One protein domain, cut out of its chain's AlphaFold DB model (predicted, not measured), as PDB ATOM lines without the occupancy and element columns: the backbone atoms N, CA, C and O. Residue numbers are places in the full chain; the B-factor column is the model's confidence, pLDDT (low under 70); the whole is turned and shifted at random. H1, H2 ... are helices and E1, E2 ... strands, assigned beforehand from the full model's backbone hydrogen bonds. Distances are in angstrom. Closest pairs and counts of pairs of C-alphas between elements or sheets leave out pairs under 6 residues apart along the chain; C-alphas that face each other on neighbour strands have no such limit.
ATOM      1  N   VAL A  11     -20.313-105.100  24.792       64.56
ATOM      2  CA  VAL A  11     -20.140-106.203  25.762       64.56
ATOM      3  C   VAL A  11     -18.734-106.134  26.351       64.56
ATOM      4  O   VAL A  11     -17.749-106.191  25.611       64.56
ATOM      5  N   TYR A  12     -18.633-106.066  27.678       66.19
ATOM      6  CA  TYR A  12     -17.352-106.033  28.393       66.19
ATOM      7  C   TYR A  12     -17.145-107.297  29.230       66.19
ATOM      8  O   TYR A  12     -18.104-107.879  29.734       66.19
ATOM      9  N   THR A  13     -15.882-107.713  29.373       61.06
ATOM     10  CA  THR A  13     -15.472-108.829  30.240       61.06
ATOM     11  C   THR A  13     -14.417-108.351  31.227       61.06
ATOM     12  O   THR A  13     -13.449-107.697  30.830       61.06
ATOM     13  N   TYR A  14     -14.596-108.676  32.507       56.06
ATOM     14  CA  TYR A  14     -13.667-108.305  33.571       56.06
ATOM     15  C   TYR A  14     -13.189-109.551  34.332       56.06
ATOM     16  O   TYR A  14     -13.993-110.280  34.901       56.06
ATOM     17  N   GLY A  15     -11.865-109.755  34.377       52.59
ATOM     18  CA  GLY A  15     -11.192-110.585  35.389       52.59
ATOM     19  C   GLY A  15     -11.333-112.112  35.296       52.59
ATOM     20  O   GLY A  15     -12.034-112.668  34.456       52.59
ATOM     21  N   THR A  16     -10.566-112.791  36.157       62.44
ATOM     22  CA  THR A  16     -10.495-114.254  36.288       62.44
ATOM     23  C   THR A  16     -11.343-114.722  37.473       62.44
ATOM     24  O   THR A  16     -10.999-114.382  38.599       62.44
ATOM     25  N   ASP A  17     -12.386-115.501  37.173       61.31
ATOM     26  CA  ASP A  17     -13.258-116.329  38.036       61.31
ATOM     27  C   ASP A  17     -13.714-115.726  39.396       61.31
ATOM     28  O   ASP A  17     -12.923-115.681  40.342       61.31
ATOM     29  N   PRO A  18     -14.991-115.309  39.542       75.12
ATOM     30  CA  PRO A  18     -16.059-115.370  38.538       75.12
ATOM     31  C   PRO A  18     -15.810-114.400  37.376       75.12
ATOM     32  O   PRO A  18     -15.262-113.315  37.559       75.12
ATOM     33  N   VAL A  19     -16.207-114.799  36.165       83.88
ATOM     34  CA  VAL A  19     -16.171-113.921  34.987       83.88
ATOM     35  C   VAL A  19     -17.402-113.027  35.015       83.88
ATOM     36  O   VAL A  19     -18.530-113.521  35.068       83.88
ATOM     37  N   GLU A  20     -17.191-111.713  34.955       86.12
ATOM     38  CA  GLU A  20     -18.282-110.744  34.888       86.12
ATOM     39  C   GLU A  20     -18.505-110.275  33.452       86.12
ATOM     40  O   GLU A  20     -17.574-109.837  32.768       86.12
ATOM     41  N   TYR A  21     -19.759-110.347  33.018       88.44
ATOM     42  CA  TYR A  21     -20.231-109.811  31.750       88.44
ATOM     43  C   TYR A  21     -21.116-108.609  32.018       88.44
ATOM     44  O   TYR A  21     -22.012-108.688  32.855       88.44
ATOM     45  N   GLU A  22     -20.913-107.534  31.266       91.06
ATOM     46  CA  GLU A  22     -21.779-106.358  31.289       91.06
ATOM     47  C   GLU A  22     -22.370-106.120  29.901       91.06
ATOM     48  O   GLU A  22     -21.658-106.136  28.896       91.06
ATOM     49  N   VAL A  23     -23.678-105.882  29.868       92.12
ATOM     50  CA  VAL A  23     -24.437-105.488  28.685       92.12
ATOM     51  C   VAL A  23     -25.187-104.220  29.027       92.12
ATOM     52  O   VAL A  23     -25.883-104.167  30.041       92.12
ATOM     53  N   SER A  24     -25.099-103.210  28.169       92.44
ATOM     54  CA  SER A  24     -25.888-101.997  28.351       92.44
ATOM     55  C   SER A  24     -26.685-101.625  27.111       92.44
ATOM     56  O   SER A  24     -26.263-101.856  25.981       92.44
ATOM     57  N   TYR A  25     -27.873-101.079  27.345       91.94
ATOM     58  CA  TYR A  25     -28.801-100.643  26.317       91.94
ATOM     59  C   TYR A  25     -29.377 -99.284  26.703       91.94
ATOM     60  O   TYR A  25     -29.828 -99.097  27.833       91.94
ATOM     61  N   ASN A  26     -29.372 -98.340  25.765       91.50
ATOM     62  CA  ASN A  26     -29.965 -97.022  25.959       91.50
ATOM     63  C   ASN A  26     -31.308 -96.946  25.222       91.50
ATOM     64  O   ASN A  26     -31.393 -97.203  24.025       91.50
ATOM     65  N   TYR A  27     -32.349 -96.549  25.943       87.56
ATOM     66  CA  TYR A  27     -33.685 -96.271  25.439       87.56
ATOM     67  C   TYR A  27     -33.980 -94.775  25.587       87.56
ATOM     68  O   TYR A  27     -33.745 -94.199  26.649       87.56
ATOM     69  N   LYS A  28     -34.484 -94.145  24.516       84.50
ATOM     70  CA  LYS A  28     -34.807 -92.703  24.463       84.50
ATOM     71  C   LYS A  28     -33.729 -91.804  25.101       84.50
ATOM     72  O   LYS A  28     -34.039 -91.069  26.026       84.50
ATOM     73  N   GLU A  29     -32.465 -91.941  24.674       82.88
ATOM     74  CA  GLU A  29     -31.247 -91.196  25.103       82.88
ATOM     75  C   GLU A  29     -30.947 -91.062  26.619       82.88
ATOM     76  O   GLU A  29     -29.840 -90.674  26.995       82.88
ATOM     77  N   LYS A  30     -31.892 -91.378  27.505       88.31
ATOM     78  CA  LYS A  30     -31.905 -91.009  28.922       88.31
ATOM     79  C   LYS A  30     -32.185 -92.195  29.830       88.31
ATOM     80  O   LYS A  30     -31.737 -92.162  30.973       88.31
ATOM     81  N   MET A  31     -32.880 -93.229  29.349       90.38
ATOM     82  CA  MET A  31     -33.084 -94.462  30.104       90.38
ATOM     83  C   MET A  31     -32.004 -95.475  29.739       90.38
ATOM     84  O   MET A  31     -31.878 -95.864  28.581       90.38
ATOM     85  N   ARG A  32     -31.229 -95.927  30.726       91.88
ATOM     86  CA  ARG A  32     -30.192 -96.949  30.528       91.88
ATOM     87  C   ARG A  32     -30.594 -98.220  31.251       91.88
ATOM     88  O   ARG A  32     -30.862 -98.186  32.450       91.88
ATOM     89  N   ILE A  33     -30.591 -99.328  30.525       92.94
ATOM     90  CA  ILE A  33     -30.717-100.674  31.070       92.94
ATOM     91  C   ILE A  33     -29.318-101.271  31.097       92.94
ATOM     92  O   ILE A  33     -28.648-101.349  30.069       92.94
ATOM     93  N   LEU A  34     -28.873-101.670  32.278       93.31
ATOM     94  CA  LEU A  34     -27.598-102.322  32.510       93.31
ATOM     95  C   LEU A  34     -27.869-103.733  33.016       93.31
ATOM     96  O   LEU A  34     -28.565-103.895  34.013       93.31
ATOM     97  N   VAL A  35     -27.333-104.750  32.352       93.69
ATOM     98  CA  VAL A  35     -27.444-106.141  32.788       93.69
ATOM     99  C   VAL A  35     -26.051-106.703  32.991       93.69
ATOM    100  O   VAL A  35     -25.217-106.660  32.093       93.69
ATOM    101  N   MET A  36     -25.814-107.231  34.181       92.25
ATOM    102  CA  MET A  36     -24.571-107.867  34.569       92.25
ATOM    103  C   MET A  36     -24.821-109.331  34.897       92.25
ATOM    104  O   MET A  36     -25.781-109.661  35.596       92.25
ATOM    105  N   PHE A  37     -23.942-110.199  34.411       91.00
ATOM    106  CA  PHE A  37     -23.981-111.633  34.668       91.00
ATOM    107  C   PHE A  37     -22.659-112.057  35.285       91.00
ATOM    108  O   PHE A  37     -21.598-111.699  34.778       91.00
ATOM    109  N   GLN A  38     -22.728-112.845  36.350       90.00
ATOM    110  CA  GLN A  38     -21.564-113.522  36.907       90.00
ATOM    111  C   GLN A  38     -21.615-114.986  36.487       90.00
ATOM    112  O   GLN A  38     -22.585-115.688  36.791       90.00
ATOM    113  N   GLU A  39     -20.587-115.441  35.782       89.31
ATOM    114  CA  GLU A  39     -20.407-116.837  35.399       89.31
ATOM    115  C   GLU A  39     -19.287-117.464  36.227       89.31
ATOM    116  O   GLU A  39     -18.196-116.912  36.344       89.31
ATOM    117  N   GLU A  40     -19.552-118.649  36.765       88.44
ATOM    118  CA  GLU A  40     -18.564-119.466  37.462       88.44
ATOM    119  C   GLU A  40     -18.762-120.920  37.021       88.44
ATOM    120  O   GLU A  40     -19.891-121.424  36.986       88.44
ATOM    121  N   ASN A  41     -17.679-121.617  36.669       89.81
ATOM    122  CA  ASN A  41     -17.728-123.011  36.200       89.81
ATOM    123  C   ASN A  41     -18.726-123.246  35.039       89.81
ATOM    124  O   ASN A  41     -19.464-124.237  35.028       89.81
ATOM    125  N   SER A  42     -18.776-122.324  34.071       86.88
ATOM    126  CA  SER A  42     -19.703-122.368  32.927       86.88
ATOM    127  C   SER A  42     -21.188-122.359  33.297       86.88
ATOM    128  O   SER A  42     -22.031-122.887  32.565       86.88
ATOM    129  N   ARG A  43     -21.523-121.777  34.452       88.75
ATOM    130  CA  ARG A  43     -22.897-121.577  34.916       88.75
ATOM    131  C   ARG A  43     -23.084-120.130  35.340       88.75
ATOM    132  O   ARG A  43     -22.276-119.595  36.093       88.75
ATOM    133  N   VAL A  44     -24.188-119.530  34.904       90.19
ATOM    134  CA  VAL A  44     -24.618-118.227  35.421       90.19
ATOM    135  C   VAL A  44     -24.989-118.405  36.890       90.19
ATOM    136  O   VAL A  44     -25.860-119.211  37.214       90.19
ATOM    137  N   LYS A  45     -24.295-117.681  37.766       91.19
ATOM    138  CA  LYS A  45     -24.530-117.669  39.211       91.19
ATOM    139  C   LYS A  45     -25.481-116.564  39.612       91.19
ATOM    140  O   LYS A  45     -26.440-116.828  40.324       91.19
ATOM    141  N   ASN A  46     -25.217-115.361  39.113       91.81
ATOM    142  CA  ASN A  46     -25.976-114.171  39.452       91.81
ATOM    143  C   ASN A  46     -26.294-113.365  38.203       91.81
ATOM    144  O   ASN A  46     -25.459-113.218  37.308       91.81
ATOM    145  N   ILE A  47     -27.499-112.810  38.185       93.19
ATOM    146  CA  ILE A  47     -27.939-111.822  37.211       93.19
ATOM    147  C   ILE A  47     -28.336-110.576  37.984       93.19
ATOM    148  O   ILE A  47     -29.127-110.646  38.924       93.19
ATOM    149  N   ARG A  48     -27.808-109.431  37.570       92.69
ATOM    150  CA  ARG A  48     -28.205-108.123  38.072       92.69
ATOM    151  C   ARG A  48     -28.664-107.271  36.906       92.69
ATOM    152  O   ARG A  48     -27.893-107.052  35.983       92.69
ATOM    153  N   ALA A  49     -29.890-106.776  36.956       93.50
ATOM    154  CA  ALA A  49     -30.402-105.810  35.996       93.50
ATOM    155  C   ALA A  49     -30.682-104.490  36.712       93.50
ATOM    156  O   ALA A  49     -31.264-104.480  37.792       93.50
ATOM    157  N   GLU A  50     -30.278-103.375  36.124       93.31
ATOM    158  CA  GLU A  50     -30.465-102.039  36.673       93.31
ATOM    159  C   GLU A  50     -31.050-101.142  35.583       93.31
ATOM    160  O   GLU A  50     -30.560-101.117  34.455       93.31
ATOM    161  N   VAL A  51     -32.109-100.414  35.917       93.31
ATOM    162  CA  VAL A  51     -32.742 -99.433  35.038       93.31
ATOM    163  C   VAL A  51     -32.573 -98.058  35.666       93.31
ATOM    164  O   VAL A  51     -32.990 -97.821  36.801       93.31
ATOM    165  N   TYR A  52     -31.940 -97.168  34.912       91.25
ATOM    166  CA  TYR A  52     -31.616 -95.798  35.292       91.25
ATOM    167  C   TYR A  52     -32.372 -94.794  34.431       91.25
ATOM    168  O   TYR A  52     -32.746 -95.101  33.303       91.25
ATOM    169  N   GLY A  53     -32.509 -93.563  34.934       89.25
ATOM    170  CA  GLY A  53     -33.030 -92.434  34.154       89.25
ATOM    171  C   GLY A  53     -34.554 -92.361  34.082       89.25
ATOM    172  O   GLY A  53     -35.087 -91.621  33.259       89.25
ATOM    173  N   LEU A  54     -35.247 -93.083  34.968       87.94
ATOM    174  CA  LEU A  54     -36.712 -93.150  35.019       87.94
ATOM    175  C   LEU A  54     -37.385 -91.795  35.311       87.94
ATOM    176  O   LEU A  54     -38.523 -91.585  34.917       87.94
ATOM    177  N   PHE A  55     -36.666 -90.862  35.942       85.12
ATOM    178  CA  PHE A  55     -37.150 -89.515  36.272       85.12
ATOM    179  C   PHE A  55     -37.000 -88.494  35.126       85.12
ATOM    180  O   PHE A  55     -37.304 -87.314  35.302       85.12
ATOM    181  N   SER A  56     -36.440 -88.894  33.981       87.75
ATOM    182  CA  SER A  56     -36.253 -87.994  32.839       87.75
ATOM    183  C   SER A  56     -37.602 -87.561  32.260       87.75
ATOM    184  O   SER A  56     -38.492 -88.384  32.091       87.75
ATOM    185  N   SER A  57     -37.728 -86.294  31.853       87.00
ATOM    186  CA  SER A  57     -38.944 -85.771  31.206       87.00
ATOM    187  C   SER A  57     -39.277 -86.431  29.861       87.00
ATOM    188  O   SER A  57     -40.367 -86.235  29.339       87.00
ATOM    189  N   GLU A  58     -38.327 -87.161  29.272       89.25
ATOM    190  CA  GLU A  58     -38.508 -87.926  28.028       89.25
ATOM    191  C   GLU A  58     -39.047 -89.346  28.267       89.25
ATOM    192  O   GLU A  58     -39.416 -90.037  27.314       89.25
ATOM    193  N   ILE A  59     -39.056 -89.786  29.527       89.44
ATOM    194  CA  ILE A  59     -39.507 -91.109  29.935       89.44
ATOM    195  C   ILE A  59     -40.897 -90.963  30.537       89.44
ATOM    196  O   ILE A  59     -41.097 -90.351  31.584       89.44
ATOM    197  N   GLU A  60     -41.874 -91.526  29.844       87.62
ATOM    198  CA  GLU A  60     -43.237 -91.602  30.329       87.62
ATOM    199  C   GLU A  60     -43.391 -92.790  31.274       87.62
ATOM    200  O   GLU A  60     -42.682 -93.795  31.201       87.62
ATOM    201  N   PHE A  61     -44.400 -92.723  32.135       81.44
ATOM    202  CA  PHE A  61     -44.736 -93.813  33.046       81.44
ATOM    203  C   PHE A  61     -45.038 -95.145  32.325       81.44
ATOM    204  O   PHE A  61     -44.828 -96.231  32.865       81.44
ATOM    205  N   SER A  62     -45.511 -95.066  31.079       87.44
ATOM    206  CA  SER A  62     -45.765 -96.208  30.199       87.44
ATOM    207  C   SER A  62     -44.481 -96.916  29.738       87.44
ATOM    208  O   SER A  62     -44.503 -98.133  29.553       87.44
ATOM    209  N   ASP A  63     -43.359 -96.197  29.610       89.00
ATOM    210  CA  ASP A  63     -42.093 -96.730  29.087       89.00
ATOM    211  C   ASP A  63     -41.458 -97.767  30.020       89.00
ATOM    212  O   ASP A  63     -40.740 -98.665  29.578       89.00
ATOM    213  N   TRP A  64     -41.745 -97.670  31.318       88.88
ATOM    214  CA  TRP A  64     -41.248 -98.586  32.341       88.88
ATOM    215  C   TRP A  64     -42.376 -99.337  33.053       88.88
ATOM    216  O   TRP A  64     -42.176 -99.893  34.133       88.88
ATOM    217  N   ALA A  65     -43.554 -99.425  32.423       89.19
ATOM    218  CA  ALA A  65     -44.731-100.059  33.008       89.19
ATOM    219  C   ALA A  65     -44.462-101.494  33.493       89.19
ATOM    220  O   ALA A  65     -44.953-101.881  34.550       89.19
ATOM    221  N   ALA A  66     -43.646-102.271  32.771       89.50
ATOM    222  CA  ALA A  66     -43.283-103.642  33.146       89.50
ATOM    223  C   ALA A  66     -42.532-103.739  34.487       89.50
ATOM    224  O   ALA A  66     -42.574-104.779  35.141       89.50
ATOM    225  N   PHE A  67     -41.865-102.662  34.901       91.19
ATOM    226  CA  PHE A  67     -41.079-102.601  36.132       91.19
ATOM    227  C   PHE A  67     -41.844-101.956  37.288       91.19
ATOM    228  O   PHE A  67     -41.340-101.932  38.410       91.19
ATOM    229  N   ARG A  68     -43.068-101.463  37.054       91.62
ATOM    230  CA  ARG A  68     -43.906-100.898  38.116       91.62
ATOM    231  C   ARG A  68     -44.185-101.921  39.224       91.62
ATOM    232  O   ARG A  68     -44.346-103.107  38.914       91.62
ATOM    233  N   PRO A  69     -44.314-101.481  40.489       94.88
ATOM    234  CA  PRO A  69     -44.549-102.388  41.609       94.88
ATOM    235  C   PRO A  69     -45.767-103.297  41.412       94.88
ATOM    236  O   PRO A  69     -45.656-104.505  41.598       94.88
ATOM    237  N   ASP A  70     -46.898-102.759  40.948       96.25
ATOM    238  CA  ASP A  70     -48.124-103.532  40.722       96.25
ATOM    239  C   ASP A  70     -47.933-104.637  39.672       96.25
ATOM    240  O   ASP A  70     -48.368-105.773  39.864       96.25
ATOM    241  N   ASN A  71     -47.220-104.349  38.582       95.94
ATOM    242  CA  ASN A  71     -46.952-105.342  37.542       95.94
ATOM    243  C   ASN A  71     -45.940-106.402  37.983       95.94
ATOM    244  O   ASN A  71     -46.108-107.578  37.649       95.94
ATOM    245  N   ILE A  72     -44.945-106.026  38.786       96.56
ATOM    246  CA  ILE A  72     -44.039-106.985  39.420       96.56
ATOM    247  C   ILE A  72     -44.815-107.930  40.345       96.56
ATOM    248  O   ILE A  72     -44.679-109.145  40.218       96.56
ATOM    249  N   LEU A  73     -45.686-107.402  41.204       97.94
ATOM    250  CA  LEU A  73     -46.500-108.197  42.129       97.94
ATOM    251  C   LEU A  73     -47.512-109.108  41.412       97.94
ATOM    252  O   LEU A  73     -47.769-110.226  41.860       97.94
ATOM    253  N   ARG A  74     -48.066-108.678  40.269       97.56
ATOM    254  CA  ARG A  74     -48.897-109.544  39.408       97.56
ATOM    255  C   ARG A  74     -48.096-110.675  38.764       97.56
ATOM    256  O   ARG A  74     -48.640-111.754  38.555       97.56
ATOM    257  N   THR A  75     -46.834-110.421  38.428       96.44
ATOM    258  CA  THR A  75     -45.981-111.371  37.700       96.44
ATOM    259  C   THR A  75     -45.382-112.424  38.627       96.44
ATOM    260  O   THR A  75     -45.432-113.612  38.318       96.44
ATOM    261  N   TYR A  76     -44.824-111.995  39.760       96.75
ATOM    262  CA  TYR A  76     -44.084-112.866  40.677       96.75
ATOM    263  C   TYR A  76     -44.902-113.309  41.896       96.75
ATOM    264  O   TYR A  76     -44.478-114.205  42.625       96.75
ATOM    265  N   GLY A  77     -46.089-112.733  42.096       97.94
ATOM    266  CA  GLY A  77     -46.940-113.006  43.247       97.94
ATOM    267  C   GLY A  77     -46.561-112.170  44.468       97.94
ATOM    268  O   GLY A  77     -45.937-111.116  44.362       97.94
ATOM    269  N   MET A  78     -46.991-112.625  45.643       98.44
ATOM    270  CA  MET A  78     -46.709-111.940  46.901       98.44
ATOM    271  C   MET A  78     -45.253-112.185  47.324       98.44
ATOM    272  O   MET A  78     -44.838-113.345  47.386       98.44
ATOM    273  N   PRO A  79     -44.472-111.134  47.633       98.00
ATOM    274  CA  PRO A  79     -43.121-111.306  48.135       98.00
ATOM    275  C   PRO A  79     -43.144-111.937  49.528       98.00
ATOM    276  O   PRO A  79     -44.079-111.750  50.303       98.00
ATOM    277  N   SER A  80     -42.078-112.657  49.861       97.56
ATOM    278  CA  SER A  80     -41.859-113.192  51.211       97.56
ATOM    279  C   SER A  80     -41.677-112.080  52.246       97.56
ATOM    280  O   SER A  80     -42.138-112.208  53.380       97.56
ATOM    281  N   ARG A  81     -41.024-110.981  51.849       96.69
ATOM    282  CA  ARG A  81     -40.729-109.820  52.693       96.69
ATOM    283  C   ARG A  81     -40.735-108.541  51.869       96.69
ATOM    284  O   ARG A  81     -40.418-108.555  50.676       96.69
ATOM    285  N   VAL A  82     -41.062-107.433  52.524       97.25
ATOM    286  CA  VAL A  82     -40.992-106.087  51.954       97.25
ATOM    287  C   VAL A  82     -40.308-105.207  52.977       97.25
ATOM    288  O   VAL A  82     -40.760-105.150  54.115       97.25
ATOM    289  N   ALA A  83     -39.258-104.499  52.577       96.06
ATOM    290  CA  ALA A  83     -38.533-103.626  53.489       96.06
ATOM    291  C   ALA A  83     -38.300-102.247  52.884       96.06
ATOM    292  O   ALA A  83     -38.066-102.115  51.683       96.06
ATOM    293  N   PHE A  84     -38.326-101.234  53.741       94.81
ATOM    294  CA  PHE A  84     -38.139 -99.831  53.404       94.81
ATOM    295  C   PHE A  84     -36.821 -99.327  53.971       94.81
ATOM    296  O   PHE A  84     -36.340 -99.831  54.979       94.81
ATOM    297  N   SER A  85     -36.248 -98.304  53.353       92.25
ATOM    298  CA  SER A  85     -35.181 -97.502  53.955       92.25
ATOM    299  C   SER A  85     -35.465 -96.035  53.689       92.25
ATOM    300  O   SER A  85     -35.851 -95.690  52.570       92.25
ATOM    301  N   VAL A  86     -35.215 -95.188  54.680       89.50
ATOM    302  CA  VAL A  86     -35.339 -93.734  54.571       89.50
ATOM    303  C   VAL A  86     -33.946 -93.119  54.673       89.50
ATOM    304  O   VAL A  86     -33.125 -93.549  55.478       89.50
ATOM    305  N   SER A  87     -33.663 -92.128  53.835       86.44
ATOM    306  CA  SER A  87     -32.450 -91.316  53.900       86.44
ATOM    307  C   SER A  87     -32.817 -89.859  54.126       86.44
ATOM    308  O   SER A  87     -33.494 -89.254  53.291       86.44
ATOM    309  N   TYR A  88     -32.324 -89.312  55.229       82.94
ATOM    310  CA  TYR A  88     -32.460 -87.906  55.579       82.94
ATOM    311  C   TYR A  88     -31.321 -87.088  54.953       82.94
ATOM    312  O   TYR A  88     -30.212 -87.615  54.790       82.94
ATOM    313  N   PRO A  89     -31.563 -85.821  54.584       77.81
ATOM    314  CA  PRO A  89     -30.507 -84.932  54.117       77.81
ATOM    315  C   PRO A  89     -29.414 -84.778  55.188       77.81
ATOM    316  O   PRO A  89     -29.693 -84.588  56.368       77.81
ATOM    317  N   THR A  90     -28.149 -84.892  54.773       69.81
ATOM    318  CA  THR A  90     -26.977 -84.828  55.671       69.81
ATOM    319  C   THR A  90     -26.556 -83.403  56.020       69.81
ATOM    320  O   THR A  90     -25.824 -83.194  56.985       69.81
ATOM    321  N   GLU A  91     -26.988 -82.423  55.230       68.06
ATOM    322  CA  GLU A  91     -26.756 -80.997  55.450       68.06
ATOM    323  C   GLU A  91     -28.104 -80.289  55.625       68.06
ATOM    324  O   GLU A  91     -29.110 -80.806  55.138       68.06
ATOM    325  N   PRO A  92     -28.158 -79.118  56.284       66.06
ATOM    326  CA  PRO A  92     -29.372 -78.315  56.333       66.06
ATOM    327  C   PRO A  92     -29.795 -77.946  54.908       66.06
ATOM    328  O   PRO A  92     -29.214 -77.055  54.284       66.06
ATOM    329  N   THR A  93     -30.787 -78.648  54.372       67.88
ATOM    330  CA  THR A  93     -31.412 -78.297  53.101       67.88
ATOM    331  C   THR A  93     -32.574 -77.352  53.368       67.88
ATOM    332  O   THR A  93     -33.155 -77.315  54.450       67.88
ATOM    333  N   THR A  94     -32.911 -76.536  52.375       65.12
ATOM    334  CA  THR A  94     -34.145 -75.740  52.406       65.12
ATOM    335  C   THR A  94     -35.374 -76.566  52.039       65.12
ATOM    336  O   THR A  94     -36.481 -76.035  52.064       65.12
ATOM    337  N   ASP A  95     -35.179 -77.818  51.613       70.25
ATOM    338  CA  ASP A  95     -36.259 -78.745  51.316       70.25
ATOM    339  C   ASP A  95     -36.439 -79.710  52.493       70.25
ATOM    340  O   ASP A  95     -35.541 -80.459  52.856       70.25
ATOM    341  N   ASP A  96     -37.618 -79.700  53.110       74.50
ATOM    342  CA  ASP A  96     -37.998 -80.693  54.118       74.50
ATOM    343  C   ASP A  96     -38.287 -82.020  53.401       74.50
ATOM    344  O   ASP A  96     -39.401 -82.521  53.453       74.50
ATOM    345  N   THR A  97     -37.361 -82.537  52.592       82.88
ATOM    346  CA  THR A  97     -37.583 -83.752  51.802       82.88
ATOM    347  C   THR A  97     -36.704 -84.885  52.282       82.88
ATOM    348  O   THR A  97     -35.504 -84.723  52.502       82.88
ATOM    349  N   VAL A  98     -37.307 -86.059  52.379       86.69
ATOM    350  CA  VAL A  98     -36.628 -87.310  52.691       86.69
ATOM    351  C   VAL A  98     -36.635 -88.205  51.469       86.69
ATOM    352  O   VAL A  98     -37.607 -88.264  50.712       86.69
ATOM    353  N   GLY A  99     -35.522 -88.901  51.269       88.44
ATOM    354  CA  GLY A  99     -35.454 -89.980  50.301       88.44
ATOM    355  C   GLY A  99     -36.039 -91.248  50.906       88.44
ATOM    356  O   GLY A  99     -35.719 -91.564  52.050       88.44
ATOM    357  N   TYR A 100     -36.827 -92.011  50.160       91.44
ATOM    358  CA  TYR A 100     -37.185 -93.372  50.556       91.44
ATOM    359  C   TYR A 100     -36.829 -94.366  49.452       91.44
ATOM    360  O   TYR A 100     -36.553 -93.987  48.318       91.44
ATOM    361  N   ARG A 101     -36.728 -95.641  49.824       93.50
ATOM    362  CA  ARG A 101     -36.473 -96.784  48.938       93.50
ATOM    363  C   ARG A 101     -37.231 -97.977  49.491       93.50
ATOM    364  O   ARG A 101     -37.450 -98.042  50.705       93.50
ATOM    365  N   PHE A 102     -37.563 -98.942  48.646       95.38
ATOM    366  CA  PHE A 102     -38.154-100.194  49.102       95.38
ATOM    367  C   PHE A 102     -37.713-101.390  48.273       95.38
ATOM    368  O   PHE A 102     -37.255-101.263  47.137       95.38
ATOM    369  N   VAL A 103     -37.816-102.564  48.884       96.00
ATOM    370  CA  VAL A 103     -37.314-103.818  48.335       96.00
ATOM    371  C   VAL A 103     -38.349-104.913  48.512       96.00
ATOM    372  O   VAL A 103     -38.883-105.082  49.605       96.00
ATOM    373  N   PHE A 104     -38.583-105.678  47.453       97.12
ATOM    374  CA  PHE A 104     -39.296-106.947  47.487       97.12
ATOM    375  C   PHE A 104     -38.295-108.091  47.529       97.12
ATOM    376  O   PHE A 104     -37.351-108.125  46.736       97.12
ATOM    377  N   PHE A 105     -38.535-109.043  48.423       95.88
ATOM    378  CA  PHE A 105     -37.768-110.277  48.501       95.88
ATOM    379  C   PHE A 105     -38.657-111.462  48.155       95.88
ATOM    380  O   PHE A 105     -39.715-111.658  48.761       95.88
ATOM    381  N   TYR A 106     -38.200-112.281  47.221       96.31
ATOM    382  CA  TYR A 106     -38.780-113.571  46.873       96.31
ATOM    383  C   TYR A 106     -37.746-114.637  47.231       96.31
ATOM    384  O   TYR A 106     -37.018-115.125  46.364       96.31
ATOM    385  N   ASP A 107     -37.645-114.940  48.529       93.31
ATOM    386  CA  ASP A 107     -36.572-115.771  49.087       93.31
ATOM    387  C   ASP A 107     -36.528-117.169  48.419       93.31
ATOM    388  O   ASP A 107     -35.448-117.626  48.044       93.31
ATOM    389  N   ASP A 108     -37.688-117.779  48.134       93.81
ATOM    390  CA  ASP A 108     -37.809-119.079  47.438       93.81
ATOM    391  C   ASP A 108     -37.299-119.067  45.985       93.81
ATOM    392  O   ASP A 108     -36.997-120.114  45.412       93.81
ATOM    393  N   GLN A 109     -37.240-117.888  45.362       94.12
ATOM    394  CA  GLN A 109     -36.788-117.701  43.980       94.12
ATOM    395  C   GLN A 109     -35.372-117.122  43.912       94.12
ATOM    396  O   GLN A 109     -34.864-116.900  42.813       94.12
ATOM    397  N   HIS A 110     -34.751-116.842  45.064       93.56
ATOM    398  CA  HIS A 110     -33.498-116.094  45.154       93.56
ATOM    399  C   HIS A 110     -33.543-114.789  44.340       93.56
ATOM    400  O   HIS A 110     -32.610-114.448  43.613       93.56
ATOM    401  N   LEU A 111     -34.673-114.084  44.431       94.38
ATOM    402  CA  LEU A 111     -34.967-112.885  43.654       94.38
ATOM    403  C   LEU A 111     -35.193-111.694  44.584       94.38
ATOM    404  O   LEU A 111     -35.980-111.751  45.530       94.38
ATOM    405  N   VAL A 112     -34.523-110.589  44.277       95.38
ATOM    406  CA  VAL A 112     -34.655-109.317  44.988       95.38
ATOM    407  C   VAL A 112     -34.950-108.222  43.984       95.38
ATOM    408  O   VAL A 112     -34.284-108.115  42.956       95.38
ATOM    409  N   ILE A 113     -35.937-107.388  44.295       95.62
ATOM    410  CA  ILE A 113     -36.343-106.270  43.447       95.62
ATOM    411  C   ILE A 113     -36.318-105.000  44.282       95.62
ATOM    412  O   ILE A 113     -36.995-104.914  45.298       95.62
ATOM    413  N   TYR A 114     -35.536-104.015  43.864       94.88
ATOM    414  CA  TYR A 114     -35.351-102.744  44.553       94.88
ATOM    415  C   TYR A 114     -35.890-101.591  43.726       94.88
ATOM    416  O   TYR A 114     -35.669-101.503  42.517       94.88
ATOM    417  N   TYR A 115     -36.510-100.669  44.444       94.00
ATOM    418  CA  TYR A 115     -37.036 -99.408  43.967       94.00
ATOM    419  C   TYR A 115     -36.401 -98.299  44.785       94.00
ATOM    420  O   TYR A 115     -36.442 -98.352  46.018       94.00
ATOM    421  N   GLY A 116     -35.802 -97.312  44.124       88.75
ATOM    422  CA  GLY A 116     -35.008 -96.331  44.841       88.75
ATOM    423  C   GLY A 116     -35.045 -94.902  44.339       88.75
ATOM    424  O   GLY A 116     -35.342 -94.602  43.179       88.75
ATOM    425  N   ASP A 117     -34.608 -94.066  45.284       80.12
ATOM    426  CA  ASP A 117     -34.282 -92.649  45.168       80.12
ATOM    427  C   ASP A 117     -35.492 -91.741  44.900       80.12
ATOM    428  O   ASP A 117     -35.357 -90.669  44.305       80.12
ATOM    429  N   GLN A 118     -36.655 -92.159  45.400       83.00
ATOM    430  CA  GLN A 118     -37.859 -91.341  45.506       83.00
ATOM    431  C   GLN A 118     -37.679 -90.275  46.589       83.00
ATOM    432  O   GLN A 118     -37.091 -90.569  47.633       83.00
ATOM    433  N   ARG A 119     -38.223 -89.069  46.386       79.69
ATOM    434  CA  ARG A 119     -38.270 -88.023  47.418       79.69
ATOM    435  C   ARG A 119     -39.707 -87.696  47.782       79.69
ATOM    436  O   ARG A 119     -40.569 -87.591  46.917       79.69
ATOM    437  N   VAL A 120     -39.936 -87.498  49.070       78.25
ATOM    438  CA  VAL A 120     -41.230 -87.101  49.632       78.25
ATOM    439  C   VAL A 120     -41.018 -86.030  50.693       78.25
ATOM    440  O   VAL A 120     -39.909 -85.870  51.201       78.25
ATOM    441  N   LEU A 121     -42.067 -85.274  51.017       75.12
ATOM    442  CA  LEU A 121     -42.005 -84.276  52.085       75.12
ATOM    443  C   LEU A 121     -41.953 -84.960  53.456       75.12
ATOM    444  O   LEU A 121     -42.809 -85.787  53.773       75.12
ATOM    445  N   ASP A 122     -40.983 -84.559  54.268       66.56
ATOM    446  CA  ASP A 122     -40.832 -84.919  55.667       66.56
ATOM    447  C   ASP A 122     -41.912 -84.205  56.480       66.56
ATOM    448  O   ASP A 122     -41.954 -82.983  56.634       66.56
ATOM    449  N   ARG A 123     -42.876 -84.990  56.933       67.62
ATOM    450  CA  ARG A 123     -43.986 -84.581  57.789       67.62
ATOM    451  C   ARG A 123     -43.984 -85.538  58.982       67.62
ATOM    452  O   ARG A 123     -43.305 -86.557  58.921       67.62
ATOM    453  N   PRO A 124     -44.749 -85.278  60.061       65.12
ATOM    454  CA  PRO A 124     -44.804 -86.172  61.229       65.12
ATOM    455  C   PRO A 124     -45.066 -87.657  60.911       65.12
ATOM    456  O   PRO A 124     -44.824 -88.500  61.765       65.12
ATOM    457  N   ALA A 125     -45.546 -87.978  59.707       72.69
ATOM    458  CA  ALA A 125     -45.357 -89.283  59.095       72.69
ATOM    459  C   ALA A 125     -44.934 -89.119  57.625       72.69
ATOM    460  O   ALA A 125     -45.389 -88.195  56.938       72.69
ATOM    461  N   ILE A 126     -44.084 -90.025  57.143       88.62
ATOM    462  CA  ILE A 126     -43.586 -90.021  55.765       88.62
ATOM    463  C   ILE A 126     -44.618 -90.747  54.902       88.62
ATOM    464  O   ILE A 126     -44.652 -91.978  54.868       88.62
ATOM    465  N   ARG A 127     -45.489 -89.996  54.223       92.31
ATOM    466  CA  ARG A 127     -46.485 -90.586  53.322       92.31
ATOM    467  C   ARG A 127     -45.843 -90.962  51.992       92.31
ATOM    468  O   ARG A 127     -45.269 -90.106  51.325       92.31
ATOM    469  N   VAL A 128     -45.976 -92.227  51.605       92.75
ATOM    470  CA  VAL A 128     -45.422 -92.783  50.364       92.75
ATOM    471  C   VAL A 128     -46.535 -93.299  49.460       92.75
ATOM    472  O   VAL A 128     -47.538 -93.823  49.953       92.75
ATOM    473  N   CYS A 129     -46.354 -93.167  48.145       93.69
ATOM    474  CA  CYS A 129     -47.327 -93.580  47.134       93.69
ATOM    475  C   CYS A 129     -46.628 -94.347  45.994       93.69
ATOM    476  O   CYS A 129     -46.479 -93.821  44.887       93.69
ATOM    477  N   PRO A 130     -46.192 -95.602  46.215       92.56
ATOM    478  CA  PRO A 130     -45.278 -96.293  45.301       92.56
ATOM    479  C   PRO A 130     -45.778 -96.475  43.859       92.56
ATOM    480  O   PRO A 130     -44.964 -96.699  42.961       92.56
ATOM    481  N   LEU A 131     -47.095 -96.422  43.627       92.56
ATOM    482  CA  LEU A 131     -47.696 -96.608  42.301       92.56
ATOM    483  C   LEU A 131     -47.862 -95.321  41.493       92.56
ATOM    484  O   LEU A 131     -48.105 -95.414  40.292       92.56
ATOM    485  N   VAL A 132     -47.749 -94.155  42.125       89.62
ATOM    486  CA  VAL A 132     -47.959 -92.852  41.473       89.62
ATOM    487  C   VAL A 132     -46.837 -91.852  41.754       89.62
ATOM    488  O   VAL A 132     -46.850 -90.758  41.196       89.62
ATOM    489  N   ASP A 133     -45.842 -92.218  42.570       86.00
ATOM    490  CA  ASP A 133     -44.704 -91.350  42.864       86.00
ATOM    491  C   ASP A 133     -43.894 -91.042  41.589       86.00
ATOM    492  O   ASP A 133     -43.290 -91.946  40.996       86.00
ATOM    493  N   PRO A 134     -43.828 -89.765  41.167       75.81
ATOM    494  CA  PRO A 134     -43.204 -89.378  39.902       75.81
ATOM    495  C   PRO A 134     -41.672 -89.382  39.970       75.81
ATOM    496  O   PRO A 134     -41.003 -89.273  38.946       75.81
ATOM    497  N   GLU A 135     -41.100 -89.492  41.172       81.19
ATOM    498  CA  GLU A 135     -39.661 -89.371  41.409       81.19
ATOM    499  C   GLU A 135     -38.923 -90.712  41.489       81.19
ATOM    500  O   GLU A 135     -37.794 -90.765  41.968       81.19
ATOM    501  N   MET A 136     -39.517 -91.809  41.015       86.50
ATOM    502  CA  MET A 136     -38.792 -93.074  40.878       86.50
ATOM    503  C   MET A 136     -37.586 -92.882  39.953       86.50
ATOM    504  O   MET A 136     -37.750 -92.561  38.778       86.50
ATOM    505  N   ARG A 137     -36.360 -93.080  40.456       86.56
ATOM    506  CA  ARG A 137     -35.145 -92.882  39.639       86.56
ATOM    507  C   ARG A 137     -34.532 -94.182  39.173       86.56
ATOM    508  O   ARG A 137     -33.960 -94.222  38.080       86.56
ATOM    509  N   THR A 138     -34.635 -95.204  40.017       89.00
ATOM    510  CA  THR A 138     -33.830 -96.408  39.878       89.00
ATOM    511  C   THR A 138     -34.645 -97.645  40.205       89.00
ATOM    512  O   THR A 138     -35.302 -97.723  41.243       89.00
ATOM    513  N   PHE A 139     -34.538 -98.642  39.335       92.88
ATOM    514  CA  PHE A 139     -35.079 -99.978  39.542       92.88
ATOM    515  C   PHE A 139     -33.951-100.994  39.396       92.88
ATOM    516  O   PHE A 139     -33.132-100.883  38.483       92.88
ATOM    517  N   ARG A 140     -33.873-101.972  40.298       94.00
ATOM    518  CA  ARG A 140     -32.844-103.014  40.247       94.00
ATOM    519  C   ARG A 140     -33.449-104.379  40.524       94.00
ATOM    520  O   ARG A 140     -34.262-104.519  41.431       94.00
ATOM    521  N   ILE A 141     -33.021-105.376  39.767       94.38
ATOM    522  CA  ILE A 141     -33.340-106.783  39.981       94.38
ATOM    523  C   ILE A 141     -32.036-107.519  40.227       94.38
ATOM    524  O   ILE A 141     -31.067-107.331  39.491       94.38
ATOM    525  N   TRP A 142     -32.047-108.405  41.208       94.44
ATOM    526  CA  TRP A 142     -30.999-109.383  41.431       94.44
ATOM    527  C   TRP A 142     -31.611-110.783  41.474       94.44
ATOM    528  O   TRP A 142     -32.594-110.990  42.181       94.44
ATOM    529  N   LEU A 143     -31.043-111.728  40.723       94.19
ATOM    530  CA  LEU A 143     -31.464-113.130  40.664       94.19
ATOM    531  C   LEU A 143     -30.261-114.061  40.849       94.19
ATOM    532  O   LEU A 143     -29.323-113.992  40.050       94.19
ATOM    533  N   GLY A 144     -30.283-114.902  41.885       91.38
ATOM    534  CA  GLY A 144     -29.160-115.756  42.290       91.38
ATOM    535  C   GLY A 144     -28.843-115.704  43.793       91.38
ATOM    536  O   GLY A 144     -29.545-115.082  44.585       91.38
ATOM    537  N   GLU A 145     -27.802-116.410  44.220       83.88
ATOM    538  CA  GLU A 145     -27.413-116.488  45.635       83.88
ATOM    539  C   GLU A 145     -26.393-115.396  46.009       83.88
ATOM    540  O   GLU A 145     -25.563-114.986  45.199       83.88
ATOM    541  N   GLY A 146     -26.396-114.961  47.275       71.81
ATOM    542  CA  GLY A 146     -25.317-114.114  47.807       71.81
ATOM    543  C   GLY A 146     -25.424-112.623  47.471       71.81
ATOM    544  O   GLY A 146     -24.410-111.956  47.273       71.81
ATOM    545  N   PHE A 147     -26.634-112.057  47.430       67.00
ATOM    546  CA  PHE A 147     -26.809-110.605  47.302       67.00
ATOM    547  C   PHE A 147     -26.462-109.864  48.598       67.00
ATOM    548  O   PHE A 147     -27.328-109.383  49.325       67.00
ATOM    549  N   GLU A 148     -25.163-109.751  48.864       56.16
ATOM    550  CA  GLU A 148     -24.590-109.084  50.039       56.16
ATOM    551  C   GLU A 148     -24.661-107.546  49.950       56.16
ATOM    552  O   GLU A 148     -24.557-106.857  50.959       56.16
ATOM    553  N   ASN A 149     -24.913-106.995  48.755       60.97
ATOM    554  CA  ASN A 149     -24.856-105.550  48.486       60.97
ATOM    555  C   ASN A 149     -26.221-104.850  48.424       60.97
ATOM    556  O   ASN A 149     -26.329-103.749  47.879       60.97
ATOM    557  N   ILE A 150     -27.290-105.461  48.940       69.94
ATOM    558  CA  ILE A 150     -28.572-104.755  49.003       69.94
ATOM    559  C   ILE A 150     -28.480-103.721  50.145       69.94
ATOM    560  O   ILE A 150     -28.096-104.109  51.251       69.94
ATOM    561  N   PRO A 151     -28.815-102.431  49.920       64.56
ATOM    562  CA  PRO A 151     -28.497-101.342  50.847       64.56
ATOM    563  C   PRO A 151     -28.825-101.632  52.321       64.56
ATOM    564  O   PRO A 151     -29.880-102.184  52.647       64.56
ATOM    565  N   MET A 152     -27.904-101.274  53.219       63.12
ATOM    566  CA  MET A 152     -28.077-101.388  54.672       63.12
ATOM    567  C   MET A 152     -29.131-100.394  55.203       63.12
ATOM    568  O   MET A 152     -29.476 -99.436  54.519       63.12
ATOM    569  N   GLY A 153     -29.630-100.617  56.426       73.50
ATOM    570  CA  GLY A 153     -30.573 -99.701  57.095       73.50
ATOM    571  C   GLY A 153     -32.035 -99.878  56.673       73.50
ATOM    572  O   GLY A 153     -32.771 -98.902  56.548       73.50
ATOM    573  N   ARG A 154     -32.446-101.124  56.407       87.25
ATOM    574  CA  ARG A 154     -33.823-101.459  56.035       87.25
ATOM    575  C   ARG A 154     -34.653-101.875  57.244       87.25
ATOM    576  O   ARG A 154     -34.157-102.573  58.123       87.25
ATOM    577  N   VAL A 155     -35.920-101.488  57.225       93.94
ATOM    578  CA  VAL A 155     -36.943-101.844  58.208       93.94
ATOM    579  C   VAL A 155     -38.063-102.570  57.467       93.94
ATOM    580  O   VAL A 155     -38.518-102.098  56.422       93.94
ATOM    581  N   GLU A 156     -38.474-103.736  57.960       96.38
ATOM    582  CA  GLU A 156     -39.552-104.523  57.349       96.38
ATOM    583  C   GLU A 156     -40.880-103.744  57.382       96.38
ATOM    584  O   GLU A 156     -41.119-102.944  58.285       96.38
ATOM    585  N   VAL A 157     -41.762-103.963  56.404       97.12
ATOM    586  CA  VAL A 157     -42.989-103.166  56.214       97.12
ATOM    587  C   VAL A 157     -43.892-103.158  57.449       97.12
ATOM    588  O   VAL A 157     -44.454-102.109  57.765       97.12
ATOM    589  N   GLN A 158     -43.967-104.275  58.180       96.88
ATOM    590  CA  GLN A 158     -44.755-104.377  59.414       96.88
ATOM    591  C   GLN A 158     -44.189-103.584  60.598       96.88
ATOM    592  O   GLN A 158     -44.922-103.293  61.537       96.88
ATOM    593  N   ASP A 159     -42.901-103.240  60.557       95.19
ATOM    594  CA  ASP A 159     -42.235-102.441  61.588       95.19
ATOM    595  C   ASP A 159     -42.136-100.968  61.152       95.19
ATOM    596  O   ASP A 159     -42.172-100.049  61.971       95.19
ATOM    597  N   ALA A 160     -42.045-100.739  59.840       94.81
ATOM    598  CA  ALA A 160     -41.991 -99.426  59.217       94.81
ATOM    599  C   ALA A 160     -43.369 -98.775  59.047       94.81
ATOM    600  O   ALA A 160     -43.435 -97.583  58.769       94.81
ATOM    601  N   SER A 161     -44.466 -99.523  59.151       95.56
ATOM    602  CA  SER A 161     -45.825 -99.038  58.891       95.56
ATOM    603  C   SER A 161     -46.865 -99.839  59.682       95.56
ATOM    604  O   SER A 161     -46.526-100.716  60.469       95.56
ATOM    605  N   SER A 162     -48.152 -99.552  59.468       96.56
ATOM    606  CA  SER A 162     -49.254-100.363  60.009       96.56
ATOM    607  C   SER A 162     -49.620-101.578  59.143       96.56
ATOM    608  O   SER A 162     -50.531-102.324  59.502       96.56
ATOM    609  N   LEU A 163     -48.949-101.774  58.004       98.12
ATOM    610  CA  LEU A 163     -49.291-102.801  57.023       98.12
ATOM    611  C   LEU A 163     -48.519-104.098  57.264       98.12
ATOM    612  O   LEU A 163     -47.303-104.085  57.446       98.12
ATOM    613  N   SER A 164     -49.201-105.237  57.146       98.38
ATOM    614  CA  SER A 164     -48.521-106.511  56.895       98.38
ATOM    615  C   SER A 164     -48.055-106.613  55.433       98.38
ATOM    616  O   SER A 164     -48.502-105.856  54.569       98.38
ATOM    617  N   VAL A 165     -47.212-107.603  55.113       98.38
ATOM    618  CA  VAL A 165     -46.835-107.907  53.717       98.38
ATOM    619  C   VAL A 165     -48.066-108.190  52.843       98.38
ATOM    620  O   VAL A 165     -48.118-107.753  51.695       98.38
ATOM    621  N   ALA A 166     -49.081-108.873  53.385       98.69
ATOM    622  CA  ALA A 166     -50.314-109.176  52.660       98.69
ATOM    623  C   ALA A 166     -51.177-107.924  52.430       98.69
ATOM    624  O   ALA A 166     -51.727-107.753  51.342       98.69
ATOM    625  N   ASP A 167     -51.267-107.028  53.417       98.56
ATOM    626  CA  ASP A 167     -51.988-105.760  53.259       98.56
ATOM    627  C   ASP A 167     -51.294-104.868  52.232       98.56
ATOM    628  O   ASP A 167     -51.951-104.327  51.348       98.56
ATOM    629  N   PHE A 168     -49.961-104.785  52.293       98.38
ATOM    630  CA  PHE A 168     -49.159-104.089  51.295       98.38
ATOM    631  C   PHE A 168     -49.385-104.668  49.891       98.38
ATOM    632  O   PHE A 168     -49.639-103.920  48.952       98.38
ATOM    633  N   TYR A 169     -49.349-105.996  49.743       98.56
ATOM    634  CA  TYR A 169     -49.603-106.669  48.467       98.56
ATOM    635  C   TYR A 169     -50.975-106.309  47.889       98.56
ATOM    636  O   TYR A 169     -51.072-105.898  46.734       98.56
ATOM    637  N   ASN A 170     -52.029-106.412  48.701       98.44
ATOM    638  CA  ASN A 170     -53.388-106.089  48.270       98.44
ATOM    639  C   ASN A 170     -53.543-104.601  47.935       98.44
ATOM    640  O   ASN A 170     -54.171-104.271  46.931       98.44
ATOM    641  N   LEU A 171     -52.934-103.716  48.732       98.25
ATOM    642  CA  LEU A 171     -52.925-102.275  48.486       98.25
ATOM    643  C   LEU A 171     -52.276-101.950  47.135       98.25
ATOM    644  O   LEU A 171     -52.855-101.222  46.334       98.25
ATOM    645  N   MET A 172     -51.114-102.541  46.842       97.81
ATOM    646  CA  MET A 172     -50.392-102.328  45.583       97.81
ATOM    647  C   MET A 172     -51.064-102.973  44.357       97.81
ATOM    648  O   MET A 172     -50.682-102.686  43.227       97.81
ATOM    649  N   LEU A 173     -52.035-103.866  44.542       97.88
ATOM    650  CA  LEU A 173     -52.828-104.428  43.444       97.88
ATOM    651  C   LEU A 173     -54.175-103.725  43.237       97.88
ATOM    652  O   LEU A 173     -54.865-104.041  42.262       97.88
ATOM    653  N   GLY A 174     -54.540-102.815  44.142       96.06
ATOM    654  CA  GLY A 174     -55.774-102.038  44.113       96.06
ATOM    655  C   GLY A 174     -55.721-100.836  43.167       96.06
ATOM    656  O   GLY A 174     -55.111-100.885  42.097       96.06
ATOM    657  N   ASP A 175     -56.406 -99.761  43.558       96.19
ATOM    658  CA  ASP A 175     -56.393 -98.492  42.831       96.19
ATOM    659  C   ASP A 175     -55.048 -97.767  43.057       96.19
ATOM    660  O   ASP A 175     -54.692 -97.518  44.213       96.19
ATOM    661  N   PRO A 176     -54.293 -97.421  41.994       93.56
ATOM    662  CA  PRO A 176     -53.047 -96.668  42.115       93.56
ATOM    663  C   PRO A 176     -53.148 -95.370  42.916       93.56
ATOM    664  O   PRO A 176     -52.210 -95.057  43.648       93.56
ATOM    665  N   GLU A 177     -54.260 -94.640  42.811       93.50
ATOM    666  CA  GLU A 177     -54.437 -93.348  43.494       93.50
ATOM    667  C   GLU A 177     -54.676 -93.514  45.005       93.50
ATOM    668  O   GLU A 177     -54.348 -92.629  45.797       93.50
ATOM    669  N   ASP A 178     -55.186 -94.677  45.419       95.81
ATOM    670  CA  ASP A 178     -55.425 -95.017  46.825       95.81
ATOM    671  C   ASP A 178     -54.271 -95.827  47.445       95.81
ATOM    672  O   ASP A 178     -54.253 -96.066  48.655       95.81
ATOM    673  N   ALA A 179     -53.277 -96.230  46.646       96.31
ATOM    674  CA  ALA A 179     -52.144 -97.061  47.054       96.31
ATOM    675  C   ALA A 179     -51.050 -96.271  47.797       96.31
ATOM    676  O   ALA A 179     -49.861 -96.343  47.474       96.31
ATOM    677  N   CYS A 180     -51.462 -95.520  48.815       95.19
ATOM    678  CA  CYS A 180     -50.605 -94.676  49.635       95.19
ATOM    679  C   CYS A 180     -50.743 -95.023  51.119       95.19
ATOM    680  O   CYS A 180     -51.842 -95.275  51.616       95.19
ATOM    681  N   PHE A 181     -49.641 -94.955  51.856       95.94
ATOM    682  CA  PHE A 181     -49.613 -95.236  53.290       95.94
ATOM    683  C   PHE A 181     -48.486 -94.464  53.971       95.94
ATOM    684  O   PHE A 181     -47.629 -93.871  53.316       95.94
ATOM    685  N   ASP A 182     -48.516 -94.460  55.297       95.44
ATOM    686  CA  ASP A 182     -47.591 -93.687  56.109       95.44
ATOM    687  C   ASP A 182     -46.508 -94.605  56.688       95.44
ATOM    688  O   ASP A 182     -46.809 -95.655  57.269       95.44
ATOM    689  N   LEU A 183     -45.248 -94.200  56.531       93.69
ATOM    690  CA  LEU A 183     -44.113 -94.810  57.207       93.69
ATOM    691  C   LEU A 183     -43.883 -94.131  58.565       93.69
ATOM    692  O   LEU A 183     -43.907 -92.902  58.681       93.69
ATOM    693  N   ASN A 184     -43.617 -94.946  59.581       91.50
ATOM    694  CA  ASN A 184     -43.207 -94.525  60.912       91.50
ATOM    695  C   ASN A 184     -41.738 -94.072  60.889       91.50
ATOM    696  O   ASN A 184     -40.834 -94.908  60.848       91.50
ATOM    697  N   SER A 185     -41.495 -92.760  60.936       86.50
ATOM    698  CA  SER A 185     -40.146 -92.171  60.938       86.50
ATOM    699  C   SER A 185     -39.264 -92.699  62.074       86.50
ATOM    700  O   SER A 185     -38.078 -92.957  61.867       86.50
ATOM    701  N   ASP A 186     -39.848 -92.956  63.248       88.00
ATOM    702  CA  ASP A 186     -39.115 -93.426  64.430       88.00
ATOM    703  C   ASP A 186     -38.470 -94.798  64.220       88.00
ATOM    704  O   ASP A 186     -37.426 -95.091  64.806       88.00
TER     705      ASP A 186
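Overview. This is residues 11 to 186 of the 193 residues of an uncharacterized protein of Anaerolineaceae bacterium (UniProt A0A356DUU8). One broad, twisted and curled sheet of eight strands makes a wall, and the helices gather at its E7, E6, E5 end: H1 over one face, H3 next to H1, and H2 beside E5. The small E8 and E10 sheet lies at this same end, the E1 to E4 end has no named helix over either face, and residues 145 to 156 run past the face opposite H1 to the side of E5. The printed part has 176 residues, with three named helices and ten named strands in the order E1 E2 E3 E4 H1 E5 E6 E7 E8 E9 H2 H3 E10. The large sheet's order is E1 E2 E3 E4 E9 E7 E6 E5, antiparallel throughout, and the class is mixed. The whole is compact, with a radius of gyration of the C-alphas of 17.1 A and spans of 51 by 36 by 33 A.

Along the chain. E1, residues 11 to 14, begins at C-alpha 11 (-20.140, -106.203, 25.762). E2 is residues 19 to 27, 26.6 A long; E3 31 to 40, 29.8 A; E4 43 to 52, 27.2 A; E9 138 to 144, 20.0 A; E7 111 to 121, 30.6 A; E6 97 to 106, 30.2 A; and E5 81 to 87, 20.3 A. H1 is residues 69 to 76, H2 157 to 160 and H3 165 to 173, 12.4 A long. E8 is residues 126 to 128, and E10, residues 181 to 183, ends at C-alpha 183 (-44.113, -94.810, 57.207).

Arrangement. E1 E2 E3 E4 and E5 E6 E7 are meanders, each strand the antiparallel neighbour of the one before. E4 and E9 are antiparallel at 173 degrees, with N 49 and O 141 2.8 A apart. E9 and E7 are antiparallel at 160 degrees, with N 114 and O 140 2.8 A apart. E1 and E5 are the edge strands. H1 is on the sheet at a height of 10.6 A, over E7 and along it at 8 degrees on the local plane. H1 and H3 touch, closest at the C-alphas of Asp 70 and Met 172, 5.5 A, and run opposite ways at a steep tilt of 69.7 degrees, only just short of perpendicular. H3 only grazes the sheet with residues 165 to 169. H2 is only just at the sheet's level, 3.7 A, and only just touches H3, with 3 pairs of C-alphas within 8 A, closest at Val 157 and Val 165, 6.6 A. E8 and E10 are antiparallel, with N 183 and O 126 2.8 A apart. Every O i to N i+4 pair is within hydrogen-bond range in H1 and H3; H2 is too short for one.

Size, cuts and confidence. The C-alphas farthest apart, those of Asn 41 and Thr 94, are 52.6 A apart. The printed part has no cut. The links E4 to H1 and E9 to H2 are long, 16 and 12 residues. Mean pLDDT of the printed part is 87.7, with residues 11 to 17, 90 to 94, 122 to 124 and 147 to 152 under 70.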